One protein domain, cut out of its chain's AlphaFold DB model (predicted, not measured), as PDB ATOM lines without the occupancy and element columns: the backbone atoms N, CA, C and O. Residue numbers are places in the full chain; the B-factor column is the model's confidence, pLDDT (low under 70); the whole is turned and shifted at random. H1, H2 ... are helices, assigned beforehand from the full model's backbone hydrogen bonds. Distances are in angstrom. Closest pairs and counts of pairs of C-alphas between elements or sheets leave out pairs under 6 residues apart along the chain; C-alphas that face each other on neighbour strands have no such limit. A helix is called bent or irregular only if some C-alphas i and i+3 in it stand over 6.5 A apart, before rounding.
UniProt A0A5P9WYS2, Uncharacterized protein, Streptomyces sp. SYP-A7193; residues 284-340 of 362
ATOM      1  N   ASP A 284      40.386  30.796  60.655       75.31
ATOM      2  CA  ASP A 284      40.013  30.157  59.394       75.31
ATOM      3  C   ASP A 284      38.715  29.345  59.483       75.31
ATOM      4  O   ASP A 284      37.986  29.299  58.498       75.31
ATOM      5  N   GLU A 285      38.360  28.797  60.647       76.12
ATOM      6  CA  GLU A 285      37.046  28.179  60.892       76.12
ATOM      7  C   GLU A 285      35.949  29.237  60.876       76.12
ATOM      8  O   GLU A 285      34.985  29.115  60.121       76.12
ATOM      9  N   ILE A 286      36.154  30.342  61.600       77.62
ATOM     10  CA  ILE A 286      35.232  31.487  61.588       77.62
ATOM     11  C   ILE A 286      35.055  32.005  60.157       77.62
ATOM     12  O   ILE A 286      33.935  32.248  59.707       77.62
ATOM     13  N   LYS A 287      36.154  32.152  59.403       74.88
ATOM     14  CA  LYS A 287      36.086  32.544  57.991       74.88
ATOM     15  C   LYS A 287      35.316  31.516  57.172       74.88
ATOM     16  O   LYS A 287      34.505  31.949  56.366       74.88
ATOM     17  N   ARG A 288      35.549  30.209  57.329       74.94
ATOM     18  CA  ARG A 288      34.835  29.161  56.577       74.94
ATOM     19  C   ARG A 288      33.334  29.196  56.846       74.94
ATOM     20  O   ARG A 288      32.574  29.228  55.882       74.94
ATOM     21  N   ALA A 289      32.918  29.291  58.110       75.25
ATOM     22  CA  ALA A 289      31.511  29.467  58.474       75.25
ATOM     23  C   ALA A 289      30.944  30.723  57.794       75.25
ATOM     24  O   ALA A 289      29.982  30.657  57.030       75.25
ATOM     25  N   LEU A 290      31.625  31.863  57.940       72.69
ATOM     26  CA  LEU A 290      31.225  33.129  57.326       72.69
ATOM     27  C   LEU A 290      31.163  33.057  55.786       72.69
ATOM     28  O   LEU A 290      30.280  33.654  55.168       72.69
ATOM     29  N   TRP A 291      32.085  32.338  55.147       70.69
ATOM     30  CA  TRP A 291      32.109  32.110  53.700       70.69
ATOM     31  C   TRP A 291      30.955  31.212  53.245       70.69
ATOM     32  O   TRP A 291      30.369  31.493  52.204       70.69
ATOM     33  N   ALA A 292      30.553  30.208  54.022       68.19
ATOM     34  CA  ALA A 292      29.404  29.373  53.682       68.19
ATOM     35  C   ALA A 292      28.080  30.160  53.654       68.19
ATOM     36  O   ALA A 292      27.214  29.876  52.827       68.19
ATOM     37  N   HIS A 293      27.936  31.190  54.497       64.06
ATOM     38  CA  HIS A 293      26.747  32.056  54.501       64.06
ATOM     39  C   HIS A 293      26.803  33.186  53.467       64.06
ATOM     40  O   HIS A 293      25.784  33.538  52.874       64.06
ATOM     41  N   PHE A 294      27.978  33.785  53.266       61.66
ATOM     42  CA  PHE A 294      28.107  35.086  52.594       61.66
ATOM     43  C   PHE A 294      29.120  35.100  51.448       61.66
ATOM     44  O   PHE A 294      29.408  36.160  50.894       61.66
ATOM     45  N   GLY A 295      29.726  33.959  51.141       58.59
ATOM     46  CA  GLY A 295      30.684  33.793  50.054       58.59
ATOM     47  C   GLY A 295      30.049  33.747  48.676       58.59
ATOM     48  O   GLY A 295      30.688  34.103  47.693       58.59
ATOM     49  N   ARG A 296      28.766  33.376  48.626       57.62
ATOM     50  CA  ARG A 296      27.938  33.302  47.418       57.62
ATOM     51  C   ARG A 296      27.161  34.597  47.155       57.62
ATOM     52  O   ARG A 296      26.017  34.547  46.712       57.62
ATOM     53  N   GLY A 297      27.752  35.761  47.448       59.91
ATOM     54  CA  GLY A 297      27.240  37.020  46.887       59.91
ATOM     55  C   GLY A 297      27.174  36.939  45.353       59.91
ATOM     56  O   GLY A 297      27.546  35.922  44.769       59.91
ATOM     57  N   ASP A 298      26.747  38.000  44.665       63.44
ATOM     58  CA  ASP A 298      26.779  38.016  43.190       63.44
ATOM     59  C   ASP A 298      28.221  38.176  42.654       63.44
ATOM     60  O   ASP A 298      28.607  39.189  42.070       63.44
ATOM     61  N   VAL A 299      29.051  37.175  42.943       70.25
ATOM     62  CA  VAL A 299      30.474  37.072  42.624       70.25
ATOM     63  C   VAL A 299      30.658  36.943  41.116       70.25
ATOM     64  O   VAL A 299      31.467  37.665  40.537       70.25
ATOM     65  N   ALA A 300      29.860  36.086  40.474       70.94
ATOM     66  CA  ALA A 300      29.865  35.920  39.026       70.94
ATOM     67  C   ALA A 300      29.426  37.209  38.315       70.94
ATOM     68  O   ALA A 300      30.095  37.646  37.380       70.94
ATOM     69  N   GLY A 301      28.364  37.871  38.791       74.00
ATOM     70  CA  GLY A 301      27.931  39.160  38.261       74.00
ATOM     71  C   GLY A 301      28.980  40.252  38.450       74.00
ATOM     72  O   GLY A 301      29.219  41.022  37.520       74.00
ATOM     73  N   SER A 302      29.651  40.288  39.607       74.38
ATOM     74  CA  SER A 302      30.757  41.218  39.889       74.38
ATOM     75  C   SER A 302      31.893  41.057  38.888       74.38
ATOM     76  O   SER A 302      32.268  42.016  38.219       74.38
ATOM     77  N   LEU A 303      32.390  39.837  38.704       79.75
ATOM     78  CA  LEU A 303      33.473  39.578  37.757       79.75
ATOM     79  C   LEU A 303      33.034  39.836  36.309       79.75
ATOM     80  O   LEU A 303      33.758  40.475  35.558       79.75
ATOM     81  N   ALA A 304      31.813  39.446  35.928       83.69
ATOM     82  CA  ALA A 304      31.281  39.709  34.591       83.69
ATOM     83  C   ALA A 304      31.045  41.206  34.313       83.69
ATOM     84  O   ALA A 304      31.123  41.652  33.165       83.69
ATOM     85  N   LEU A 305      30.692  42.001  35.327       81.62
ATOM     86  CA  LEU A 305      30.583  43.453  35.193       81.62
ATOM     87  C   LEU A 305      31.966  44.090  35.042       81.62
ATOM     88  O   LEU A 305      32.112  44.957  34.186       81.62
ATOM     89  N   ASP A 306      32.961  43.642  35.809       84.75
ATOM     90  CA  ASP A 306      34.343  44.115  35.688       84.75
ATOM     91  C   ASP A 306      34.937  43.790  34.314       84.75
ATOM     92  O   ASP A 306      35.454  44.686  33.653       84.75
ATOM     93  N   SER A 307      34.740  42.570  33.801       88.00
ATOM     94  CA  SER A 307      35.188  42.194  32.451       88.00
ATOM     95  C   SER A 307      34.564  43.060  31.354       88.00
ATOM     96  O   SER A 307      35.217  43.379  30.366       88.00
ATOM     97  N   ARG A 308      33.295  43.463  31.510       90.31
ATOM     98  CA  ARG A 308      32.604  44.334  30.540       90.31
ATOM     99  C   ARG A 308      32.941  45.811  30.719       90.31
ATOM    100  O   ARG A 308      32.807  46.585  29.773       90.31
ATOM    101  N   ARG A 309      33.262  46.235  31.942       85.38
ATOM    102  CA  ARG A 309      33.495  47.634  32.324       85.38
ATOM    103  C   ARG A 309      34.591  47.708  33.396       85.38
ATOM    104  O   ARG A 309      34.260  47.924  34.564       85.38
ATOM    105  N   PRO A 310      35.872  47.578  33.018       85.19
ATOM    106  CA  PRO A 310      36.964  47.571  33.982       85.19
ATOM    107  C   PRO A 310      36.985  48.831  34.853       85.19
ATOM    108  O   PRO A 310      36.720  49.943  34.383       85.19
ATOM    109  N   GLY A 311      37.279  48.658  36.142       79.31
ATOM    110  CA  GLY A 311      37.461  49.773  37.078       79.31
ATOM    111  C   GLY A 311      36.168  50.450  37.546       79.31
ATOM    112  O   GLY A 311      36.220  51.541  38.112       79.31
ATOM    113  N   VAL A 312      34.995  49.849  37.311       75.56
ATOM    114  CA  VAL A 312      33.735  50.324  37.922       75.56
ATOM    115  C   VAL A 312      33.484  49.714  39.299       75.56
ATOM    116  O   VAL A 312      32.819  50.337  40.121       75.56
ATOM    117  N   ILE A 313      34.000  48.514  39.562       72.81
ATOM    118  CA  ILE A 313      33.888  47.848  40.861       72.81
ATOM    119  C   ILE A 313      35.112  48.199  41.698       72.81
ATOM    120  O   ILE A 313      36.224  48.282  41.180       72.81
ATOM    121  N   THR A 314      34.915  48.406  42.998       72.69
ATOM    122  CA  THR A 314      36.040  48.703  43.888       72.69
ATOM    123  C   THR A 314      37.026  47.520  43.950       72.69
ATOM    124  O   THR A 314      36.603  46.356  43.963       72.69
ATOM    125  N   PRO A 315      38.348  47.770  44.033       74.31
ATOM    126  CA  PRO A 315      39.349  46.700  44.025       74.31
ATOM    127  C   PRO A 315      39.154  45.650  45.127       74.31
ATOM    128  O   PRO A 315      39.369  44.460  44.900       74.31
ATOM    129  N   TYR A 316      38.698  46.062  46.315       70.00
ATOM    130  CA  TYR A 316      38.459  45.143  47.429       70.00
ATOM    131  C   TYR A 316      37.242  44.237  47.192       70.00
ATOM    132  O   TYR A 316      37.262  43.070  47.592       70.00
ATOM    133  N   THR A 317      36.201  44.730  46.514       73.12
ATOM    134  CA  THR A 317      35.049  43.916  46.118       73.12
ATOM    135  C   THR A 317      35.457  42.878  45.071       73.12
ATOM    136  O   THR A 317      35.072  41.716  45.186       73.12
ATOM    137  N   LEU A 318      36.312  43.244  44.111       75.25
ATOM    138  CA  LEU A 318      36.869  42.290  43.146       75.25
ATOM    139  C   LEU A 318      37.755  41.240  43.811       75.25
ATOM    140  O   LEU A 318      37.633  40.057  43.507       75.25
ATOM    141  N   ALA A 319      38.615  41.646  44.747       78.31
ATOM    142  CA  ALA A 319      39.440  40.714  45.511       78.31
ATOM    143  C   ALA A 319      38.578  39.712  46.294       78.31
ATOM    144  O   ALA A 319      38.870  38.514  46.311       78.31
ATOM    145  N   PHE A 320      37.478  40.180  46.893       74.94
ATOM    146  CA  PHE A 320      36.506  39.300  47.529       74.94
ATOM    147  C   PHE A 320      35.857  38.345  46.521       74.94
ATOM    148  O   PHE A 320      35.802  37.146  46.783       74.94
ATOM    149  N   ALA A 321      35.389  38.852  45.378       75.12
ATOM    150  CA  ALA A 321      34.737  38.046  44.351       75.12
ATOM    151  C   ALA A 321      35.671  36.943  43.822       75.12
ATOM    152  O   ALA A 321      35.308  35.770  43.811       75.12
ATOM    153  N   ARG A 322      36.922  37.287  43.494       79.44
ATOM    154  CA  ARG A 322      37.950  36.322  43.061       79.44
ATOM    155  C   ARG A 322      38.206  35.251  44.119       79.44
ATOM    156  O   ARG A 322      38.264  34.070  43.795       79.44
ATOM    157  N   ARG A 323      38.291  35.642  45.394       75.25
ATOM    158  CA  ARG A 323      38.439  34.694  46.506       75.25
ATOM    159  C   ARG A 323      37.216  33.791  46.675       75.25
ATOM    160  O   ARG A 323      37.386  32.626  47.012       75.25
ATOM    161  N   GLY A 324      36.017  34.314  46.437       69.50
ATOM    162  CA  GLY A 324      34.783  33.531  46.431       69.50
ATOM    163  C   GLY A 324      34.747  32.487  45.317       69.50
ATOM    164  O   GLY A 324      34.264  31.391  45.558       69.50
ATOM    165  N   MET A 325      35.297  32.795  44.137       70.94
ATOM    166  CA  MET A 325      35.436  31.835  43.031       70.94
ATOM    167  C   MET A 325      36.528  30.783  43.248       70.94
ATOM    168  O   MET A 325      36.392  29.669  42.760       70.94
ATOM    169  N   ALA A 326      37.619  31.148  43.926       69.31
ATOM    170  CA  ALA A 326      38.726  30.235  44.216       69.31
ATOM    171  C   ALA A 326      38.456  29.315  45.421       69.31
ATOM    172  O   ALA A 326      39.152  28.321  45.605       69.31
ATOM    173  N   ALA A 327      37.484  29.662  46.269       61.56
ATOM    174  CA  ALA A 327      36.999  28.769  47.310       61.56
ATOM    175  C   ALA A 327      36.212  27.612  46.666       61.56
ATOM    176  O   ALA A 327      35.480  27.844  45.710       61.56
ATOM    177  N   ASP A 328      36.396  26.400  47.200       55.00
ATOM    178  CA  ASP A 328      35.785  25.125  46.782       55.00
ATOM    179  C   ASP A 328      34.389  25.297  46.126       55.00
ATOM    180  O   ASP A 328      33.542  25.971  46.721       55.00
ATOM    181  N   PRO A 329      34.112  24.728  44.930       53.09
ATOM    182  CA  PRO A 329      32.841  24.891  44.206       53.09
ATOM    183  C   PRO A 329      31.587  24.514  45.016       53.09
ATOM    184  O   PRO A 329      30.471  24.931  44.677       53.09
ATOM    185  N   THR A 330      31.751  23.795  46.126       50.47
ATOM    186  CA  THR A 330      30.675  23.505  47.073       50.47
ATOM    187  C   THR A 330      31.055  23.831  48.517       50.47
ATOM    188  O   THR A 330      31.417  22.935  49.275       50.47
ATOM    189  N   PRO A 331      30.822  25.064  49.008       52.31
ATOM    190  CA  PRO A 331      30.486  25.221  50.408       52.31
ATOM    191  C   PRO A 331      29.075  24.658  50.570       52.31
ATOM    192  O   PRO A 331      28.089  25.282  50.151       52.31
ATOM    193  N   ASP A 332      28.988  23.445  51.106       58.25
ATOM    194  CA  ASP A 332      27.738  22.894  51.600       58.25
ATOM    195  C   ASP A 332      27.215  23.853  52.680       58.25
ATOM    196  O   ASP A 332      27.816  24.030  53.741       58.25
ATOM    197  N   SER A 333      26.107  24.537  52.384       63.59
ATOM    198  CA  SER A 333      25.425  25.407  53.344       63.59
ATOM    199  C   SER A 333      25.150  24.657  54.653       63.59
ATOM    200  O   SER A 333      25.175  25.272  55.718       63.59
ATOM    201  N   ALA A 334      24.951  23.333  54.598       68.94
ATOM    202  CA  ALA A 334      24.821  22.498  55.780       68.94
ATOM    203  C   ALA A 334      26.152  22.332  56.529       68.94
ATOM    204  O   ALA A 334      26.155  22.499  57.743       68.94
ATOM    205  N   ALA A 335      27.287  22.101  55.863       71.25
ATOM    206  CA  ALA A 335      28.608  22.112  56.506       71.25
ATOM    207  C   ALA A 335      28.930  23.462  57.176       71.25
ATOM    208  O   ALA A 335      29.430  23.495  58.299       71.25
ATOM    209  N   GLY A 336      28.577  24.577  56.530       73.12
ATOM    210  CA  GLY A 336      28.684  25.916  57.116       73.12
ATOM    211  C   GLY A 336      27.854  26.086  58.386       73.12
ATOM    212  O   GLY A 336      28.376  26.524  59.406       73.12
ATOM    213  N   LYS A 337      26.581  25.676  58.338       73.75
ATOM    214  CA  LYS A 337      25.669  25.700  59.492       73.75
ATOM    215  C   LYS A 337      26.102  24.757  60.615       73.75
ATOM    216  O   LYS A 337      25.935  25.095  61.777       73.75
ATOM    217  N   LYS A 338      26.672  23.592  60.292       80.44
ATOM    218  CA  LYS A 338      27.255  22.675  61.285       80.44
ATOM    219  C   LYS A 338      28.427  23.336  62.006       80.44
ATOM    220  O   LYS A 338      28.506  23.266  63.223       80.44
ATOM    221  N   LEU A 339      29.300  24.024  61.270       78.94
ATOM    222  CA  LEU A 339      30.408  24.768  61.870       78.94
ATOM    223  C   LEU A 339      29.917  25.951  62.718       78.94
ATOM    224  O   LEU A 339      30.462  26.197  63.788       78.94
ATOM    225  N   GLU A 340      28.876  26.659  62.270       80.38
ATOM    226  CA  GLU A 340      28.204  27.697  63.063       80.38
ATOM    227  C   GLU A 340      27.621  27.126  64.366       80.38
ATOM    228  O   GLU A 340      27.812  27.723  65.421       80.38
TER     229      GLU A 340
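What this domain is: This is residues 284 to 340 of the 362 residues of an uncharacterized protein of Streptomyces sp. SYP-A7193 (UniProt A0A5P9WYS2). The model is a rod made of two small packed pairs of helices set end to end: H1 and H4, the first and last helices of the printed part, make one end, and H2 and H3 make the other. The two pairs are loosely joined, by the two links of residues 295 to 298 and residues 327 to 332, and by a near approach of H1 to H3. The printed part has 57 residues with four named helices in the order H1, H2, H3, H4 and no named strand, and its class is all helix. It is only just loose, close to compact, with a radius of gyration of the C-alphas of 12.5 A, and the C-alphas span 39 by 17 by 14 A along their three main axes.

Where its parts are: H1 is residues 284 to 294, from Asp 284 to Phe 294, and measures 14.6 A from first to last C-alpha. It begins with C-alpha 284 at (40.013, 30.157, 59.394). After the four residues 295 to 298 comes H2, residues 299 to 308, from Val 299 to Arg 308, which measures 14.3 A and ends with C-alpha 308 at (32.604, 44.334, 30.540). Six residues, 309 to 314, lie between H2 and H3. H3 is residues 315 to 326, from Pro 315 to Ala 326; with 12 residues it is the longest helix, and it measures 16.5 A. A further six residues, 327 to 332, lie between H3 and H4. H4 is residues 333 to 340, from Ser 333 to Glu 340, measures 10.4 A, and ends with C-alpha 340 at (28.204, 27.697, 63.063).

How they stand to each other: H1 and H4 touch, with 14 pairs of C-alphas within 8 A. Their closest C-alphas are those of Ala 289 and Gly 336, 4.7 A apart, and their centres are 8.7 A apart. They run opposite ways at a steep tilt of 43 degrees. H1 and H2 follow each other in the printed part but are apart. H1 and H3 are close but not clearly touching: the closest C-alphas, those of Trp 291 and Gly 324, are 7.9 A apart. The lines of H1 and H3 are about perpendicular, at 83 degrees, and their centres are 14.6 A apart. H2 and H3 touch, with 11 pairs of C-alphas within 8 A. Their closest C-alphas are those of Val 299 and Ala 321, 4.7 A apart, and their centres are 10.3 A apart. They run opposite ways at a steep tilt of 58 degrees. H2 and H4 are apart, and so are H3 and H4. In H1, H2, H3 and H4 every pair of O i and N i+4 is within hydrogen-bond range. No helix is bent or irregular.

The domain as a whole: The outline is a rod, and the two C-alphas farthest apart, those of Arg 309 and Lys 338, are 38.7 A apart. The first and last printed C-alphas, those of Asp 284 and Glu 340, are 12.6 A apart. The printed part runs from residue 284 to residue 340 and has no cut; the full chain has 362 residues. The link from H1 to H2 is tight, the links from H2 to H3 and from H3 to H4 are short, and no link is long. The mean pLDDT of the printed part is 72.0. Seventeen residues are under 70: residues 292 to 298, of which 292 to 294 belong to H1, residue 324 in H3, and residues 326 to 334, of which 326 belongs to H3 and 333 to 334 belong to H4. The mean pLDDT is 72 for H1, 80 for H2, 74 for H3 and 74 for H4.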